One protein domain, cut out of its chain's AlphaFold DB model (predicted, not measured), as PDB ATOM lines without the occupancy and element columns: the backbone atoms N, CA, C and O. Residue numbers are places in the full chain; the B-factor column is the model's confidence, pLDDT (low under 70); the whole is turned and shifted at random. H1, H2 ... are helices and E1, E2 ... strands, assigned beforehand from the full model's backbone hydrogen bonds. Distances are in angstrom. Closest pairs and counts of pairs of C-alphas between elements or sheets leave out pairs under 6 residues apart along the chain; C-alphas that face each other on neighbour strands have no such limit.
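What this domain is: This is residues 42 to 78 and 87 to 163 of the 211 residues of the protein "DPPIV_N domain-containing protein" of Coptotermes formosanus (UniProt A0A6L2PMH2). What does the whole look like? Two small antiparallel sheets, E1 E2 E3 and E4 E5 E6 E7, stand partly face to face and come nearest at their edge strands E1 and E4, while the short helix H1 lies by the opposite open side and H2 sits beyond one end of the sheets on a loop. What is it made of? Of the 114 printed residues, 56, under half, are in named elements, in the order E1 E2 E3 H1 H2 E4 E5 E6 E7, and the class is mixed, helices and strands. How is it spread? It is compact, with a radius of gyration of the C-alphas of 14.9 A, and spans 49 by 36 by 26 A.

How they stand to each other: How does the first sheet run? E1, residues 42 to 47, E2, residues 53 to 59, and E3, residues 66 to 74, form a meander, each strand the antiparallel neighbour of the one before. N 44 and O 56 are 2.9 A apart across E1 and E2, and N 55 and O 72 are 2.8 A apart across E2 and E3. Residues 70 to 71 of E3 also pair antiparallel with residues 89 to 90, and residues 66 to 67 of E3 pair parallel with residues 122 to 123. Where are the helices? H1, residues 94 to 98, is only just not on either sheet, with 4 pairs of C-alphas within 10 A of each; its one O i to N i+4 pair is out of hydrogen-bond range, 0 of 1, and 1 of 2 O i to N i+3 pairs is within it. H2, residues 108 to 117, is apart from H1 and on neither sheet, and every O i to N i+4 pair in it is within hydrogen-bond range. How does the second sheet run? E4, residues 128 to 130, E5, residues 135 to 140, E6, residues 143 to 148, and E7, residues 156 to 159, form another meander, with N 128 and O 137 at 2.8 A, N 136 and O 147 at 2.8 A, and N 146 and O 158 at 2.9 A. The closest C-alphas of E1 and E4 are those of Ser 44 and Leu 129, 7.7 A apart.

Where its parts are: Where does the first strand begin? C-alpha 42 of E1 is at (1.468, -29.033, 26.793), and E1 is 17.0 A long. Which elements are longest? E3 measures 24.7 A, E2 18.6 A, E6 17.0 A, E5 16.0 A and H2 14.3 A. Where does the last strand end? C-alpha 159 of E7 is at (-10.826, -38.357, 41.560).

The domain as a whole: How large is it? The two C-alphas farthest apart are those of Asp 78 and Arg 108, 50.5 A. Is anything missing? Residues 79 to 86 are not printed, and C-alphas 78 and 87 are 18.8 A apart across the cut; of the links that are printed whole, none is long. Where is confidence low? The pLDDT is under 70 in residues 62 to 64, 76 to 78, 94 to 105 and 153 to 154 of this predicted model.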
ATOM      1  N   SER A  42       1.910 -27.630  26.805       93.38
ATOM      2  CA  SER A  42       1.468 -29.033  26.793       93.38
ATOM      3  C   SER A  42       0.291 -29.253  25.838       93.38
ATOM      4  O   SER A  42      -0.804 -29.614  26.258       93.38
ATOM      5  N   VAL A  43       0.485 -28.973  24.551       96.12
ATOM      6  CA  VAL A  43      -0.589 -29.037  23.550       96.12
ATOM      7  C   VAL A  43      -0.762 -30.468  23.037       96.12
ATOM      8  O   VAL A  43       0.209 -31.088  22.608       96.12
ATOM      9  N   SER A  44      -1.995 -30.978  23.044       96.50
ATOM     10  CA  SER A  44      -2.362 -32.276  22.465       96.50
ATOM     11  C   SER A  44      -3.527 -32.127  21.498       96.50
ATOM     12  O   SER A  44      -4.444 -31.348  21.740       96.50
ATOM     13  N   PHE A  45      -3.524 -32.926  20.436       95.31
ATOM     14  CA  PHE A  45      -4.575 -32.944  19.421       95.31
ATOM     15  C   PHE A  45      -5.301 -34.284  19.460       95.31
ATOM     16  O   PHE A  45      -4.655 -35.324  19.599       95.31
ATOM     17  N   ARG A  46      -6.625 -34.254  19.306       93.75
ATOM     18  CA  ARG A  46      -7.466 -35.443  19.178       93.75
ATOM     19  C   ARG A  46      -8.552 -35.220  18.139       93.75
ATOM     20  O   ARG A  46      -9.277 -34.230  18.196       93.75
ATOM     21  N   THR A  47      -8.696 -36.167  17.225       92.31
ATOM     22  CA  THR A  47      -9.811 -36.191  16.275       92.31
ATOM     23  C   THR A  47     -11.039 -36.791  16.952       92.31
ATOM     24  O   THR A  47     -10.974 -37.884  17.514       92.31
ATOM     25  N   LEU A  48     -12.149 -36.059  16.929       90.06
ATOM     26  CA  LEU A  48     -13.428 -36.488  17.484       90.06
ATOM     27  C   LEU A  48     -14.230 -37.315  16.461       90.06
ATOM     28  O   LEU A  48     -13.982 -37.204  15.258       90.06
ATOM     29  N   PRO A  49     -15.221 -38.117  16.903       85.81
ATOM     30  CA  PRO A  49     -16.034 -38.945  16.003       85.81
ATOM     31  C   PRO A  49     -16.820 -38.163  14.941       85.81
ATOM     32  O   PRO A  49     -17.187 -38.721  13.914       85.81
ATOM     33  N   ASP A  50     -17.086 -36.880  15.186       86.06
ATOM     34  CA  ASP A  50     -17.793 -35.979  14.272       86.06
ATOM     35  C   ASP A  50     -16.865 -35.267  13.268       86.06
ATOM     36  O   ASP A  50     -17.314 -34.409  12.510       86.06
ATOM     37  N   GLY A  51     -15.574 -35.610  13.259       87.25
ATOM     38  CA  GLY A  51     -14.577 -35.047  12.350       87.25
ATOM     39  C   GLY A  51     -13.941 -33.739  12.823       87.25
ATOM     40  O   GLY A  51     -13.066 -33.222  12.130       87.25
ATOM     41  N   ARG A  52     -14.325 -33.202  13.989       89.62
ATOM     42  CA  ARG A  52     -13.651 -32.036  14.580       89.62
ATOM     43  C   ARG A  52     -12.291 -32.416  15.158       89.62
ATOM     44  O   ARG A  52     -12.096 -33.521  15.664       89.62
ATOM     45  N   THR A  53     -11.366 -31.463  15.156       92.19
ATOM     46  CA  THR A  53     -10.099 -31.579  15.882       92.19
ATOM     47  C   THR A  53     -10.209 -30.829  17.203       92.19
ATOM     48  O   THR A  53     -10.338 -29.607  17.215       92.19
ATOM     49  N   ARG A  54     -10.138 -31.551  18.321       93.19
ATOM     50  CA  ARG A  54     -10.061 -30.967  19.661       93.19
ATOM     51  C   ARG A  54      -8.606 -30.798  20.073       93.19
ATOM     52  O   ARG A  54      -7.823 -31.747  20.023       93.19
ATOM     53  N   ILE A  55      -8.257 -29.588  20.488       94.94
ATOM     54  CA  ILE A  55      -6.919 -29.212  20.944       94.94
ATOM     55  C   ILE A  55      -6.983 -28.997  22.451       94.94
ATOM     56  O   ILE A  55      -7.675 -28.086  22.893       94.94
ATOM     57  N   TYR A  56      -6.260 -29.798  23.228       95.44
ATOM     58  CA  TYR A  56      -6.109 -29.635  24.676       95.44
ATOM     59  C   TYR A  56      -4.805 -28.918  24.994       95.44
ATOM     60  O   TYR A  56      -3.792 -29.153  24.336       95.44
ATOM     61  N   PHE A  57      -4.809 -28.068  26.013       95.25
ATOM     62  CA  PHE A  57      -3.623 -27.334  26.441       95.25
ATOM     63  C   PHE A  57      -3.765 -26.833  27.876       95.25
ATOM     64  O   PHE A  57      -4.866 -26.695  28.409       95.25
ATOM     65  N   LEU A  58      -2.632 -26.539  28.503       92.44
ATOM     66  CA  LEU A  58      -2.571 -25.873  29.795       92.44
ATOM     67  C   LEU A  58      -2.372 -24.377  29.580       92.44
ATOM     68  O   LEU A  58      -1.465 -23.964  28.857       92.44
ATOM     69  N   SER A  59      -3.209 -23.562  30.211       90.12
ATOM     70  CA  SER A  59      -3.011 -22.113  30.252       90.12
ATOM     71  C   SER A  59      -3.699 -21.504  31.466       90.12
ATOM     72  O   SER A  59      -4.613 -22.090  32.051       90.12
ATOM     73  N   THR A  60      -3.276 -20.298  31.826       84.81
ATOM     74  CA  THR A  60      -3.953 -19.459  32.815       84.81
ATOM     75  C   THR A  60      -5.025 -18.618  32.107       84.81
ATOM     76  O   THR A  60      -4.694 -17.901  31.157       84.81
ATOM     77  N   PRO A  61      -6.310 -18.709  32.494       78.06
ATOM     78  CA  PRO A  61      -7.366 -17.854  31.949       78.06
ATOM     79  C   PRO A  61      -7.113 -16.371  32.265       78.06
ATOM     80  O   PRO A  61      -6.538 -16.061  33.300       78.06
ATOM     81  N   ALA A  62      -7.607 -15.449  31.431       68.88
ATOM     82  CA  ALA A  62      -7.334 -14.005  31.558       68.88
ATOM     83  C   ALA A  62      -7.697 -13.391  32.927       68.88
ATOM     84  O   ALA A  62      -7.053 -12.445  33.369       68.88
ATOM     85  N   ASN A  63      -8.707 -13.946  33.600       67.06
ATOM     86  CA  ASN A  63      -9.168 -13.490  34.916       67.06
ATOM     87  C   ASN A  63      -8.788 -14.471  36.041       67.06
ATOM     88  O   ASN A  63      -9.230 -14.305  37.175       67.06
ATOM     89  N   GLY A  64      -8.041 -15.530  35.717       67.56
ATOM     90  CA  GLY A  64      -7.635 -16.577  36.646       67.56
ATOM     91  C   GLY A  64      -6.174 -16.428  37.053       67.56
ATOM     92  O   GLY A  64      -5.381 -15.805  36.355       67.56
ATOM     93  N   TRP A  65      -5.815 -17.013  38.193       71.38
ATOM     94  CA  TRP A  65      -4.426 -17.056  38.677       71.38
ATOM     95  C   TRP A  65      -3.825 -18.464  38.596       71.38
ATOM     96  O   TRP A  65      -2.619 -18.635  38.751       71.38
ATOM     97  N   GLU A  66      -4.658 -19.469  38.309       80.88
ATOM     98  CA  GLU A  66      -4.260 -20.870  38.221       80.88
ATOM     99  C   GLU A  66      -4.235 -21.351  36.767       80.88
ATOM    100  O   GLU A  66      -5.142 -21.096  35.971       80.88
ATOM    101  N   THR A  67      -3.174 -22.078  36.431       86.81
ATOM    102  CA  THR A  67      -3.069 -22.876  35.212       86.81
ATOM    103  C   THR A  67      -4.086 -24.001  35.284       86.81
ATOM    104  O   THR A  67      -4.128 -24.759  36.255       86.81
ATOM    105  N   THR A  68      -4.893 -24.134  34.241       89.38
ATOM    106  CA  THR A  68      -5.906 -25.179  34.143       89.38
ATOM    107  C   THR A  68      -5.858 -25.854  32.779       89.38
ATOM    108  O   THR A  68      -5.251 -25.340  31.837       89.38
ATOM    109  N   LEU A  69      -6.498 -27.017  32.685       92.06
ATOM    110  CA  LEU A  69      -6.671 -27.748  31.442       92.06
ATOM    111  C   LEU A  69      -7.844 -27.161  30.654       92.06
ATOM    112  O   LEU A  69      -8.993 -27.163  31.104       92.06
ATOM    113  N   LEU A  70      -7.524 -26.653  29.472       92.25
ATOM    114  CA  LEU A  70      -8.445 -26.033  28.537       92.25
ATOM    115  C   LEU A  70      -8.476 -26.837  27.241       92.25
ATOM    116  O   LEU A  70      -7.558 -27.607  26.942       92.25
ATOM    117  N   TYR A  71      -9.527 -26.632  26.461       93.44
ATOM    118  CA  TYR A  71      -9.612 -27.128  25.105       93.44
ATOM    119  C   TYR A  71     -10.212 -26.097  24.153       93.44
ATOM    120  O   TYR A  71     -10.869 -25.137  24.567       93.44
ATOM    121  N   VAL A  72      -9.996 -26.322  22.861       92.69
ATOM    122  CA  VAL A  72     -10.737 -25.670  21.786       92.69
ATOM    123  C   VAL A  72     -11.017 -26.651  20.656       92.69
ATOM    124  O   VAL A  72     -10.209 -27.539  20.384       92.69
ATOM    125  N   ASP A  73     -12.162 -26.484  20.003       91.19
ATOM    126  CA  ASP A  73     -12.555 -27.269  18.840       91.19
ATOM    127  C   ASP A  73     -12.259 -26.487  17.558       91.19
ATOM    128  O   ASP A  73     -12.629 -25.319  17.426       91.19
ATOM    129  N   VAL A  74     -11.618 -27.154  16.603       89.75
ATOM    130  CA  VAL A  74     -11.362 -26.651  15.254       89.75
ATOM    131  C   VAL A  74     -12.138 -27.517  14.264       89.75
ATOM    132  O   VAL A  74     -12.089 -28.748  14.318       89.75
ATOM    133  N   MET A  75     -12.897 -26.865  13.385       82.88
ATOM    134  CA  MET A  75     -13.629 -27.515  12.297       82.88
ATOM    135  C   MET A  75     -12.658 -27.837  11.157       82.88
ATOM    136  O   MET A  75     -11.864 -26.987  10.769       82.88
ATOM    137  N   ASN A  76     -12.756 -29.031  10.575       69.44
ATOM    138  CA  ASN A  76     -11.888 -29.463   9.471       69.44
ATOM    139  C   ASN A  76     -12.369 -28.965   8.080       69.44
ATOM    140  O   ASN A  76     -12.054 -29.586   7.069       69.44
ATOM    141  N   GLY A  77     -13.161 -27.887   8.011       64.81
ATOM    142  CA  GLY A  77     -13.740 -27.367   6.765       64.81
ATOM    143  C   GLY A  77     -12.976 -26.165   6.206       64.81
ATOM    144  O   GLY A  77     -12.740 -25.200   6.930       64.81
ATOM    145  N   ASP A  78     -12.625 -26.223   4.920       61.56
ATOM    146  CA  ASP A  78     -12.011 -25.117   4.179       61.56
ATOM    147  C   ASP A  78     -12.922 -23.874   4.157       61.56
ATOM    148  O   ASP A  78     -14.147 -23.977   4.083       61.56
ATOM    149  N   GLN A  87     -12.215 -19.931  20.853       88.00
ATOM    150  CA  GLN A  87     -12.790 -19.850  22.196       88.00
ATOM    151  C   GLN A  87     -12.206 -20.946  23.088       88.00
ATOM    152  O   GLN A  87     -12.348 -22.130  22.801       88.00
ATOM    153  N   TRP A  88     -11.563 -20.550  24.184       90.06
ATOM    154  CA  TRP A  88     -10.991 -21.485  25.150       90.06
ATOM    155  C   TRP A  88     -12.066 -21.923  26.141       90.06
ATOM    156  O   TRP A  88     -12.695 -21.080  26.784       90.06
ATOM    157  N   LEU A  89     -12.263 -23.231  26.274       89.44
ATOM    158  CA  LEU A  89     -13.240 -23.827  27.180       89.44
ATOM    159  C   LEU A  89     -12.528 -24.682  28.235       89.44
ATOM    160  O   LEU A  89     -11.557 -25.366  27.910       89.44
ATOM    161  N   PRO A  90     -12.964 -24.660  29.502       88.69
ATOM    162  CA  PRO A  90     -12.362 -25.491  30.532       88.69
ATOM    163  C   PRO A  90     -12.765 -26.961  30.376       88.69
ATOM    164  O   PRO A  90     -13.924 -27.272  30.104       88.69
ATOM    165  N   VAL A  91     -11.804 -27.869  30.571       87.62
ATOM    166  CA  VAL A  91     -12.064 -29.320  30.650       87.62
ATOM    167  C   VAL A  91     -12.640 -29.702  32.016       87.62
ATOM    168  O   VAL A  91     -13.456 -30.614  32.128       87.62
ATOM    169  N   ILE A  92     -12.210 -29.004  33.067       83.19
ATOM    170  CA  ILE A  92     -12.669 -29.212  34.443       83.19
ATOM    171  C   ILE A  92     -13.770 -28.214  34.809       83.19
ATOM    172  O   ILE A  92     -13.727 -27.052  34.412       83.19
ATOM    173  N   GLU A  93     -14.751 -28.651  35.595       70.44
ATOM    174  CA  GLU A  93     -15.801 -27.763  36.101       70.44
ATOM    175  C   GLU A  93     -15.226 -26.713  37.066       70.44
ATOM    176  O   GLU A  93     -14.274 -26.979  37.798       70.44
ATOM    177  N   ALA A  94     -15.835 -25.525  37.123       59.91
ATOM    178  CA  ALA A  94     -15.348 -24.397  37.928       59.91
ATOM    179  C   ALA A  94     -15.164 -24.723  39.427       59.91
ATOM    180  O   ALA A  94     -14.291 -24.160  40.085       59.91
ATOM    181  N   ASN A  95     -15.926 -25.684  39.961       58.66
ATOM    182  CA  ASN A  95     -15.852 -26.095  41.366       58.66
ATOM    183  C   ASN A  95     -14.532 -26.795  41.742       58.66
ATOM    184  O   ASN A  95     -14.225 -26.904  42.927       58.66
ATOM    185  N   PHE A  96     -13.730 -27.231  40.765       60.75
ATOM    186  CA  PHE A  96     -12.419 -27.844  41.006       60.75
ATOM    187  C   PHE A  96     -11.368 -26.864  41.542       60.75
ATOM    188  O   PHE A  96     -10.478 -27.272  42.287       60.75
ATOM    189  N   GLN A  97     -11.466 -25.578  41.193       53.81
ATOM    190  CA  GLN A  97     -10.468 -24.563  41.563       53.81
ATOM    191  C   GLN A  97     -10.475 -24.239  43.068       53.81
ATOM    192  O   GLN A  97      -9.490 -23.753  43.611       53.81
ATOM    193  N   ASN A  98     -11.553 -24.584  43.780       49.44
ATOM    194  CA  ASN A  98     -11.626 -24.431  45.235       49.44
ATOM    195  C   ASN A  98     -10.806 -25.481  46.005       49.44
ATOM    196  O   ASN A  98     -10.636 -25.354  47.215       49.44
ATOM    197  N   LEU A  99     -10.292 -26.525  45.344       51.78
ATOM    198  CA  LEU A  99      -9.485 -27.545  46.014       51.78
ATOM    199  C   LEU A  99      -8.032 -27.082  46.228       51.78
ATOM    200  O   LEU A  99      -7.420 -27.416  47.243       51.78
ATOM    201  N   SER A 100      -7.508 -26.256  45.318       51.00
ATOM    202  CA  SER A 100      -6.176 -25.641  45.411       51.00
ATOM    203  C   SER A 100      -6.060 -24.690  46.610       51.00
ATOM    204  O   SER A 100      -5.037 -24.678  47.292       51.00
ATOM    205  N   SER A 101      -7.125 -23.939  46.924       49.28
ATOM    206  CA  SER A 101      -7.160 -22.985  48.045       49.28
ATOM    207  C   SER A 101      -7.266 -23.652  49.425       49.28
ATOM    208  O   SER A 101      -6.963 -23.023  50.439       49.28
ATOM    209  N   MET A 102      -7.647 -24.934  49.478       48.75
ATOM    210  CA  MET A 102      -7.739 -25.727  50.711       48.75
ATOM    211  C   MET A 102      -6.442 -26.492  51.038       48.75
ATOM    212  O   MET A 102      -6.179 -26.771  52.209       48.75
ATOM    213  N   SER A 103      -5.590 -26.783  50.048       51.41
ATOM    214  CA  SER A 103      -4.295 -27.459  50.241       51.41
ATOM    215  C   SER A 103      -3.152 -26.455  50.428       51.41
ATOM    216  O   SER A 103      -2.184 -26.426  49.673       51.41
ATOM    217  N   SER A 104      -3.230 -25.613  51.462       54.31
ATOM    218  CA  SER A 104      -2.192 -24.603  51.777       54.31
ATOM    219  C   SER A 104      -0.786 -25.170  52.069       54.31
ATOM    220  O   SER A 104       0.126 -24.421  52.419       54.31
ATOM    221  N   ARG A 105      -0.583 -26.488  51.950       64.12
ATOM    222  CA  ARG A 105       0.689 -27.175  52.178       64.12
ATOM    223  C   ARG A 105       0.942 -28.194  51.070       64.12
ATOM    224  O   ARG A 105       0.623 -29.368  51.227       64.12
ATOM    225  N   PHE A 106       1.555 -27.744  49.977       70.56
ATOM    226  CA  PHE A 106       2.185 -28.646  49.009       70.56
ATOM    227  C   PHE A 106       3.166 -29.566  49.726       70.56
ATOM    228  O   PHE A 106       3.861 -29.122  50.650       70.56
ATOM    229  N   SER A 107       3.245 -30.822  49.293       82.38
ATOM    230  CA  SER A 107       4.231 -31.736  49.857       82.38
ATOM    231  C   SER A 107       5.650 -31.230  49.565       82.38
ATOM    232  O   SER A 107       5.884 -30.445  48.640       82.38
ATOM    233  N   ARG A 108       6.629 -31.667  50.361       87.25
ATOM    234  CA  ARG A 108       8.029 -31.290  50.131       87.25
ATOM    235  C   ARG A 108       8.507 -31.775  48.760       87.25
ATOM    236  O   ARG A 108       9.272 -31.082  48.099       87.25
ATOM    237  N   GLU A 109       8.034 -32.939  48.333       88.81
ATOM    238  CA  GLU A 109       8.325 -33.544  47.037       88.81
ATOM    239  C   GLU A 109       7.733 -32.723  45.883       88.81
ATOM    240  O   GLU A 109       8.430 -32.486  44.898       88.81
ATOM    241  N   GLU A 110       6.493 -32.235  46.014       84.69
ATOM    242  CA  GLU A 110       5.860 -31.346  45.026       84.69
ATOM    243  C   GLU A 110       6.634 -30.029  44.876       84.69
ATOM    244  O   GLU A 110       6.946 -29.623  43.755       84.69
ATOM    245  N   GLN A 111       7.012 -29.401  45.996       86.06
ATOM    246  CA  GLN A 111       7.802 -28.163  46.000       86.06
ATOM    247  C   GLN A 111       9.149 -28.347  45.291       86.06
ATOM    248  O   GLN A 111       9.492 -27.578  44.395       86.06
ATOM    249  N   LEU A 112       9.891 -29.401  45.654       90.56
ATOM    250  CA  LEU A 112      11.186 -29.701  45.045       90.56
ATOM    251  C   LEU A 112      11.041 -30.009  43.551       90.56
ATOM    252  O   LEU A 112      11.858 -29.561  42.754       90.56
ATOM    253  N   LEU A 113      10.002 -30.737  43.136       88.38
ATOM    254  CA  LEU A 113       9.773 -31.015  41.718       88.38
ATOM    255  C   LEU A 113       9.530 -29.727  40.914       88.38
ATOM    256  O   LEU A 113      10.021 -29.608  39.790       88.38
ATOM    257  N   TRP A 114       8.795 -28.761  41.467       85.62
ATOM    258  CA  TRP A 114       8.525 -27.483  40.801       85.62
ATOM    259  C   TRP A 114       9.763 -26.617  40.633       85.62
ATOM    260  O   TRP A 114       9.965 -26.083  39.541       85.62
ATOM    261  N   GLU A 115      10.609 -26.529  41.663       88.25
ATOM    262  CA  GLU A 115      11.899 -25.833  41.582       88.25
ATOM    263  C   GLU A 115      12.722 -26.376  40.403       88.25
ATOM    264  O   GLU A 115      13.170 -25.622  39.537       88.25
ATOM    265  N   ARG A 116      12.818 -27.704  40.293       90.94
ATOM    266  CA  ARG A 116      13.635 -28.379  39.270       90.94
ATOM    267  C   ARG A 116      13.060 -28.344  37.870       90.94
ATOM    268  O   ARG A 116      13.798 -28.354  36.886       90.94
ATOM    269  N   ARG A 117      11.733 -28.333  37.762       87.12
ATOM    270  CA  ARG A 117      11.028 -28.153  36.488       87.12
ATOM    271  C   ARG A 117      10.926 -26.683  36.085       87.12
ATOM    272  O   ARG A 117      10.426 -26.408  34.998       87.12
ATOM    273  N   ARG A 118      11.387 -25.751  36.932       87.25
ATOM    274  CA  ARG A 118      11.262 -24.296  36.748       87.25
ATOM    275  C   ARG A 118       9.812 -23.876  36.483       87.25
ATOM    276  O   ARG A 118       9.537 -23.017  35.647       87.25
ATOM    277  N   VAL A 119       8.870 -24.510  37.183       78.56
ATOM    278  CA  VAL A 119       7.440 -24.219  37.048       78.56
ATOM    279  C   VAL A 119       7.123 -22.959  37.839       78.56
ATOM    280  O   VAL A 119       7.119 -22.964  39.066       78.56
ATOM    281  N   ALA A 120       6.862 -21.869  37.122       71.12
ATOM    282  CA  ALA A 120       6.535 -20.572  37.714       71.12
ATOM    283  C   ALA A 120       5.029 -20.378  37.966       71.12
ATOM    284  O   ALA A 120       4.624 -19.353  38.514       71.12
ATOM    285  N   THR A 121       4.192 -21.330  37.545       74.25
ATOM    286  CA  THR A 121       2.734 -21.204  37.570       74.25
ATOM    287  C   THR A 121       2.091 -22.170  38.552       74.25
ATOM    288  O   THR A 121       2.584 -23.265  38.806       74.25
ATOM    289  N   TRP A 122       0.967 -21.745  39.120       77.56
ATOM    290  CA  TRP A 122       0.204 -22.532  40.084       77.56
ATOM    291  C   TRP A 122      -0.898 -23.297  39.344       77.56
ATOM    292  O   TRP A 122      -1.304 -22.873  38.261       77.56
ATOM    293  N   GLY A 123      -1.388 -24.407  39.902       82.62
ATOM    294  CA  GLY A 123      -2.462 -25.220  39.313       82.62
ATOM    295  C   GLY A 123      -1.969 -26.490  38.612       82.62
ATOM    296  O   GLY A 123      -1.022 -27.136  39.061       82.62
ATOM    297  N   ILE A 124      -2.635 -26.887  37.526       87.81
ATOM    298  CA  ILE A 124      -2.303 -28.104  36.771       87.81
ATOM    299  C   ILE A 124      -1.039 -27.857  35.940       87.81
ATOM    300  O   ILE A 124      -1.001 -26.955  35.106       87.81
ATOM    301  N   THR A 125      -0.015 -28.692  36.134       88.12
ATOM    302  CA  THR A 125       1.318 -28.531  35.507       88.12
ATOM    303  C   THR A 125       1.633 -29.580  34.437       88.12
ATOM    304  O   THR A 125       2.626 -29.475  33.712       88.12
ATOM    305  N   SER A 126       0.809 -30.622  34.336       91.50
ATOM    306  CA  SER A 126       0.919 -31.689  33.340       91.50
ATOM    307  C   SER A 126      -0.397 -32.453  33.242       91.50
ATOM    308  O   SER A 126      -1.169 -32.485  34.197       91.50
ATOM    309  N   TYR A 127      -0.624 -33.109  32.112       95.12
ATOM    310  CA  TYR A 127      -1.686 -34.093  31.937       95.12
ATOM    311  C   TYR A 127      -1.221 -35.159  30.944       95.12
ATOM    312  O   TYR A 127      -0.306 -34.922  30.154       95.12
ATOM    313  N   GLU A 128      -1.872 -36.313  30.970       95.69
ATOM    314  CA  GLU A 128      -1.719 -37.373  29.979       95.69
ATOM    315  C   GLU A 128      -3.060 -37.619  29.283       95.69
ATOM    316  O   GLU A 128      -4.111 -37.567  29.924       95.69
ATOM    317  N   LEU A 129      -3.017 -37.888  27.975       95.25
ATOM    318  CA  LEU A 129      -4.179 -38.176  27.137       95.25
ATOM    319  C   LEU A 129      -4.023 -39.554  26.490       95.25
ATOM    320  O   LEU A 129      -3.092 -39.788  25.721       95.25
ATOM    321  N   HIS A 130      -4.984 -40.441  26.731       94.19
ATOM    322  CA  HIS A 130      -5.150 -41.652  25.939       94.19
ATOM    323  C   HIS A 130      -6.053 -41.358  24.737       94.19
ATOM    324  O   HIS A 130      -7.261 -41.167  24.892       94.19
ATOM    325  N   GLN A 131      -5.457 -41.314  23.544       91.50
ATOM    326  CA  GLN A 131      -6.093 -40.816  22.319       91.50
ATOM    327  C   GLN A 131      -7.398 -41.539  21.963       91.50
ATOM    328  O   GLN A 131      -8.423 -40.902  21.719       91.50
ATOM    329  N   GLU A 132      -7.370 -42.872  21.986       89.62
ATOM    330  CA  GLU A 132      -8.488 -43.708  21.544       89.62
ATOM    331  C   GLU A 132      -9.702 -43.579  22.473       89.62
ATOM    332  O   GLU A 132     -10.821 -43.339  22.026       89.62
ATOM    333  N   SER A 133      -9.481 -43.660  23.787       91.06
ATOM    334  CA  SER A 133     -10.581 -43.592  24.759       91.06
ATOM    335  C   SER A 133     -10.992 -42.167  25.129       91.06
ATOM    336  O   SER A 133     -12.059 -41.984  25.710       91.06
ATOM    337  N   GLY A 134     -10.155 -41.163  24.852       91.81
ATOM    338  CA  GLY A 134     -10.372 -39.790  25.319       91.81
ATOM    339  C   GLY A 134     -10.181 -39.609  26.819       91.81
ATOM    340  O   GLY A 134     -10.689 -38.650  27.398       91.81
ATOM    341  N   LYS A 135      -9.497 -40.549  27.475       92.88
ATOM    342  CA  LYS A 135      -9.222 -40.459  28.904       92.88
ATOM    343  C   LYS A 135      -8.062 -39.503  29.150       92.88
ATOM    344  O   LYS A 135      -6.966 -39.711  28.640       92.88
ATOM    345  N   LEU A 136      -8.308 -38.513  29.992       94.62
ATOM    346  CA  LEU A 136      -7.332 -37.570  30.510       94.62
ATOM    347  C   LEU A 136      -7.014 -37.915  31.965       94.62
ATOM    348  O   LEU A 136      -7.912 -38.275  32.729       94.62
ATOM    349  N   VAL A 137      -5.750 -37.793  32.356       94.44
ATOM    350  CA  VAL A 137      -5.291 -37.956  33.743       94.44
ATOM    351  C   VAL A 137      -4.361 -36.803  34.090       94.44
ATOM    352  O   VAL A 137      -3.483 -36.465  33.302       94.44
ATOM    353  N   PHE A 138      -4.551 -36.181  35.250       92.69
ATOM    354  CA  PHE A 138      -3.741 -35.039  35.675       92.69
ATOM    355  C   PHE A 138      -3.666 -34.932  37.205       92.69
ATOM    356  O   PHE A 138      -4.649 -35.228  37.894       92.69
ATOM    357  N   PRO A 139      -2.516 -34.517  37.763       89.19
ATOM    358  CA  PRO A 139      -2.406 -34.174  39.172       89.19
ATOM    359  C   PRO A 139      -3.032 -32.799  39.442       89.19
ATOM    360  O   PRO A 139      -2.825 -31.848  38.686       89.19
ATOM    361  N   ALA A 140      -3.773 -32.688  40.542       84.81
ATOM    362  CA  ALA A 140      -4.244 -31.417  41.086       84.81
ATOM    363  C   ALA A 140      -4.435 -31.549  42.602       84.81
ATOM    364  O   ALA A 140      -4.872 -32.595  43.075       84.81
ATOM    365  N   ALA A 141      -4.109 -30.498  43.362       79.19
ATOM    366  CA  ALA A 141      -4.296 -30.439  44.817       79.19
ATOM    367  C   ALA A 141      -3.841 -31.712  45.573       79.19
ATOM    368  O   ALA A 141      -4.612 -32.310  46.326       79.19
ATOM    369  N   SER A 142      -2.604 -32.157  45.315       81.06
ATOM    370  CA  SER A 142      -1.986 -33.341  45.937       81.06
ATOM    371  C   SER A 142      -2.776 -34.650  45.758       81.06
ATOM    372  O   SER A 142      -2.634 -35.600  46.525       81.06
ATOM    373  N   SER A 143      -3.617 -34.714  44.723       85.50
ATOM    374  CA  SER A 143      -4.394 -35.887  44.337       85.50
ATOM    375  C   SER A 143      -4.336 -36.097  42.823       85.50
ATOM    376  O   SER A 143      -3.986 -35.202  42.051       85.50
ATOM    377  N   LEU A 144      -4.691 -37.303  42.383       88.62
ATOM    378  CA  LEU A 144      -4.774 -37.653  40.971       88.62
ATOM    379  C   LEU A 144      -6.229 -37.628  40.507       88.62
ATOM    380  O   LEU A 144      -7.112 -38.215  41.140       88.62
ATOM    381  N   PHE A 145      -6.472 -36.963  39.387       89.69
ATOM    382  CA  PHE A 145      -7.789 -36.825  38.788       89.69
ATOM    383  C   PHE A 145      -7.814 -37.427  37.395       89.69
ATOM    384  O   PHE A 145      -6.797 -37.507  36.705       89.69
ATOM    385  N   GLN A 146      -9.000 -37.866  36.991       91.50
ATOM    386  CA  GLN A 146      -9.261 -38.329  35.641       91.50
ATOM    387  C   GLN A 146     -10.477 -37.618  35.063       91.50
ATOM    388  O   GLN A 146     -11.417 -37.266  35.776       91.50
ATOM    389  N   CYS A 147     -10.466 -37.466  33.749       90.50
ATOM    390  CA  CYS A 147     -11.577 -36.949  32.986       90.50
ATOM    391  C   CYS A 147     -11.792 -37.825  31.749       90.50
ATOM    392  O   CYS A 147     -10.828 -38.316  31.164       90.50
ATOM    393  N   LEU A 148     -13.046 -38.075  31.376       90.38
ATOM    394  CA  LEU A 148     -13.379 -38.784  30.143       90.38
ATOM    395  C   LEU A 148     -14.023 -37.818  29.155       90.38
ATOM    396  O   LEU A 148     -15.100 -37.289  29.432       90.38
ATOM    397  N   ASP A 149     -13.378 -37.644  28.005       89.50
ATOM    398  CA  ASP A 149     -13.909 -36.890  26.880       89.50
ATOM    399  C   ASP A 149     -14.485 -37.832  25.816       89.50
ATOM    400  O   ASP A 149     -13.762 -38.522  25.093       89.50
ATOM    401  N   THR A 150     -15.807 -37.843  25.690       84.56
ATOM    402  CA  THR A 150     -16.524 -38.642  24.686       84.56
ATOM    403  C   THR A 150     -16.644 -37.944  23.327       84.56
ATOM    404  O   THR A 150     -17.192 -38.528  22.399       84.56
ATOM    405  N   GLY A 151     -16.150 -36.708  23.193       75.88
ATOM    406  CA  GLY A 151     -16.329 -35.840  22.026       75.88
ATOM    407  C   GLY A 151     -17.574 -34.951  22.095       75.88
ATOM    408  O   GLY A 151     -17.708 -34.005  21.320       75.88
ATOM    409  N   PHE A 152     -18.457 -35.187  23.067       72.25
ATOM    410  CA  PHE A 152     -19.585 -34.309  23.381       72.25
ATOM    411  C   PHE A 152     -19.201 -33.317  24.491       72.25
ATOM    412  O   PHE A 152     -18.183 -33.482  25.156       72.25
ATOM    413  N   MET A 153     -19.983 -32.249  24.687       65.31
ATOM    414  CA  MET A 153     -19.600 -31.143  25.586       65.31
ATOM    415  C   MET A 153     -19.497 -31.514  27.075       65.31
ATOM    416  O   MET A 153     -18.966 -30.730  27.858       65.31
ATOM    417  N   THR A 154     -19.988 -32.683  27.490       67.75
ATOM    418  CA  THR A 154     -19.992 -33.089  28.897       67.75
ATOM    419  C   THR A 154     -18.775 -33.941  29.244       67.75
ATOM    420  O   THR A 154     -18.701 -35.135  28.951       67.75
ATOM    421  N   PHE A 155     -17.831 -33.319  29.943       77.00
ATOM    422  CA  PHE A 155     -16.706 -33.999  30.568       77.00
ATOM    423  C   PHE A 155     -17.146 -34.660  31.873       77.00
ATOM    424  O   PHE A 155     -17.770 -34.030  32.724       77.00
ATOM    425  N   LYS A 156     -16.790 -35.932  32.065       79.50
ATOM    426  CA  LYS A 156     -16.963 -36.603  33.361       79.50
ATOM    427  C   LYS A 156     -15.646 -36.577  34.115       79.50
ATOM    428  O   LYS A 156     -14.779 -37.413  33.854       79.50
ATOM    429  N   THR A 157     -15.511 -35.627  35.035       82.56
ATOM    430  CA  THR A 157     -14.318 -35.472  35.877       82.56
ATOM    431  C   THR A 157     -14.538 -36.112  37.243       82.56
ATOM    432  O   THR A 157     -15.599 -35.971  37.843       82.56
ATOM    433  N   GLY A 158     -13.531 -36.816  37.753       82.25
ATOM    434  CA  GLY A 158     -13.568 -37.408  39.085       82.25
ATOM    435  C   GLY A 158     -12.179 -37.750  39.602       82.25
ATOM    436  O   GLY A 158     -11.222 -37.883  38.835       82.25
ATOM    437  N   LYS A 159     -12.059 -37.891  40.923       82.06
ATOM    438  CA  LYS A 159     -10.826 -38.357  41.560       82.06
ATOM    439  C   LYS A 159     -10.540 -39.800  41.145       82.06
ATOM    440  O   LYS A 159     -11.455 -40.613  41.002       82.06
ATOM    441  N   LEU A 160      -9.271 -40.125  40.906       80.81
ATOM    442  CA  LEU A 160      -8.879 -41.477  40.534       80.81
ATOM    443  C   LEU A 160      -8.814 -42.360  41.791       80.81
ATOM    444  O   LEU A 160      -7.807 -42.371  42.488       80.81
ATOM    445  N   GLU A 161      -9.884 -43.107  42.069       76.62
ATOM    446  CA  GLU A 161     -10.021 -43.931  43.291       76.62
ATOM    447  C   GLU A 161     -10.117 -45.444  43.009       76.62
ATOM    448  O   GLU A 161     -10.778 -46.193  43.722       76.62
ATOM    449  N   ARG A 162      -9.471 -45.930  41.942       76.50
ATOM    450  CA  ARG A 162      -9.437 -47.376  41.647       76.50
ATOM    451  C   ARG A 162      -8.475 -48.125  42.580       76.50
ATOM    452  O   ARG A 162      -7.616 -47.514  43.208       76.50
ATOM    453  N   GLY A 163      -8.628 -49.452  42.647       79.94
ATOM    454  CA  GLY A 163      -7.829 -50.332  43.506       79.94
ATOM    455  C   GLY A 163      -6.326 -50.058  43.411       79.94
ATOM    456  O   GLY A 163      -5.780 -49.902  42.319       79.94
TER     457      GLY A 163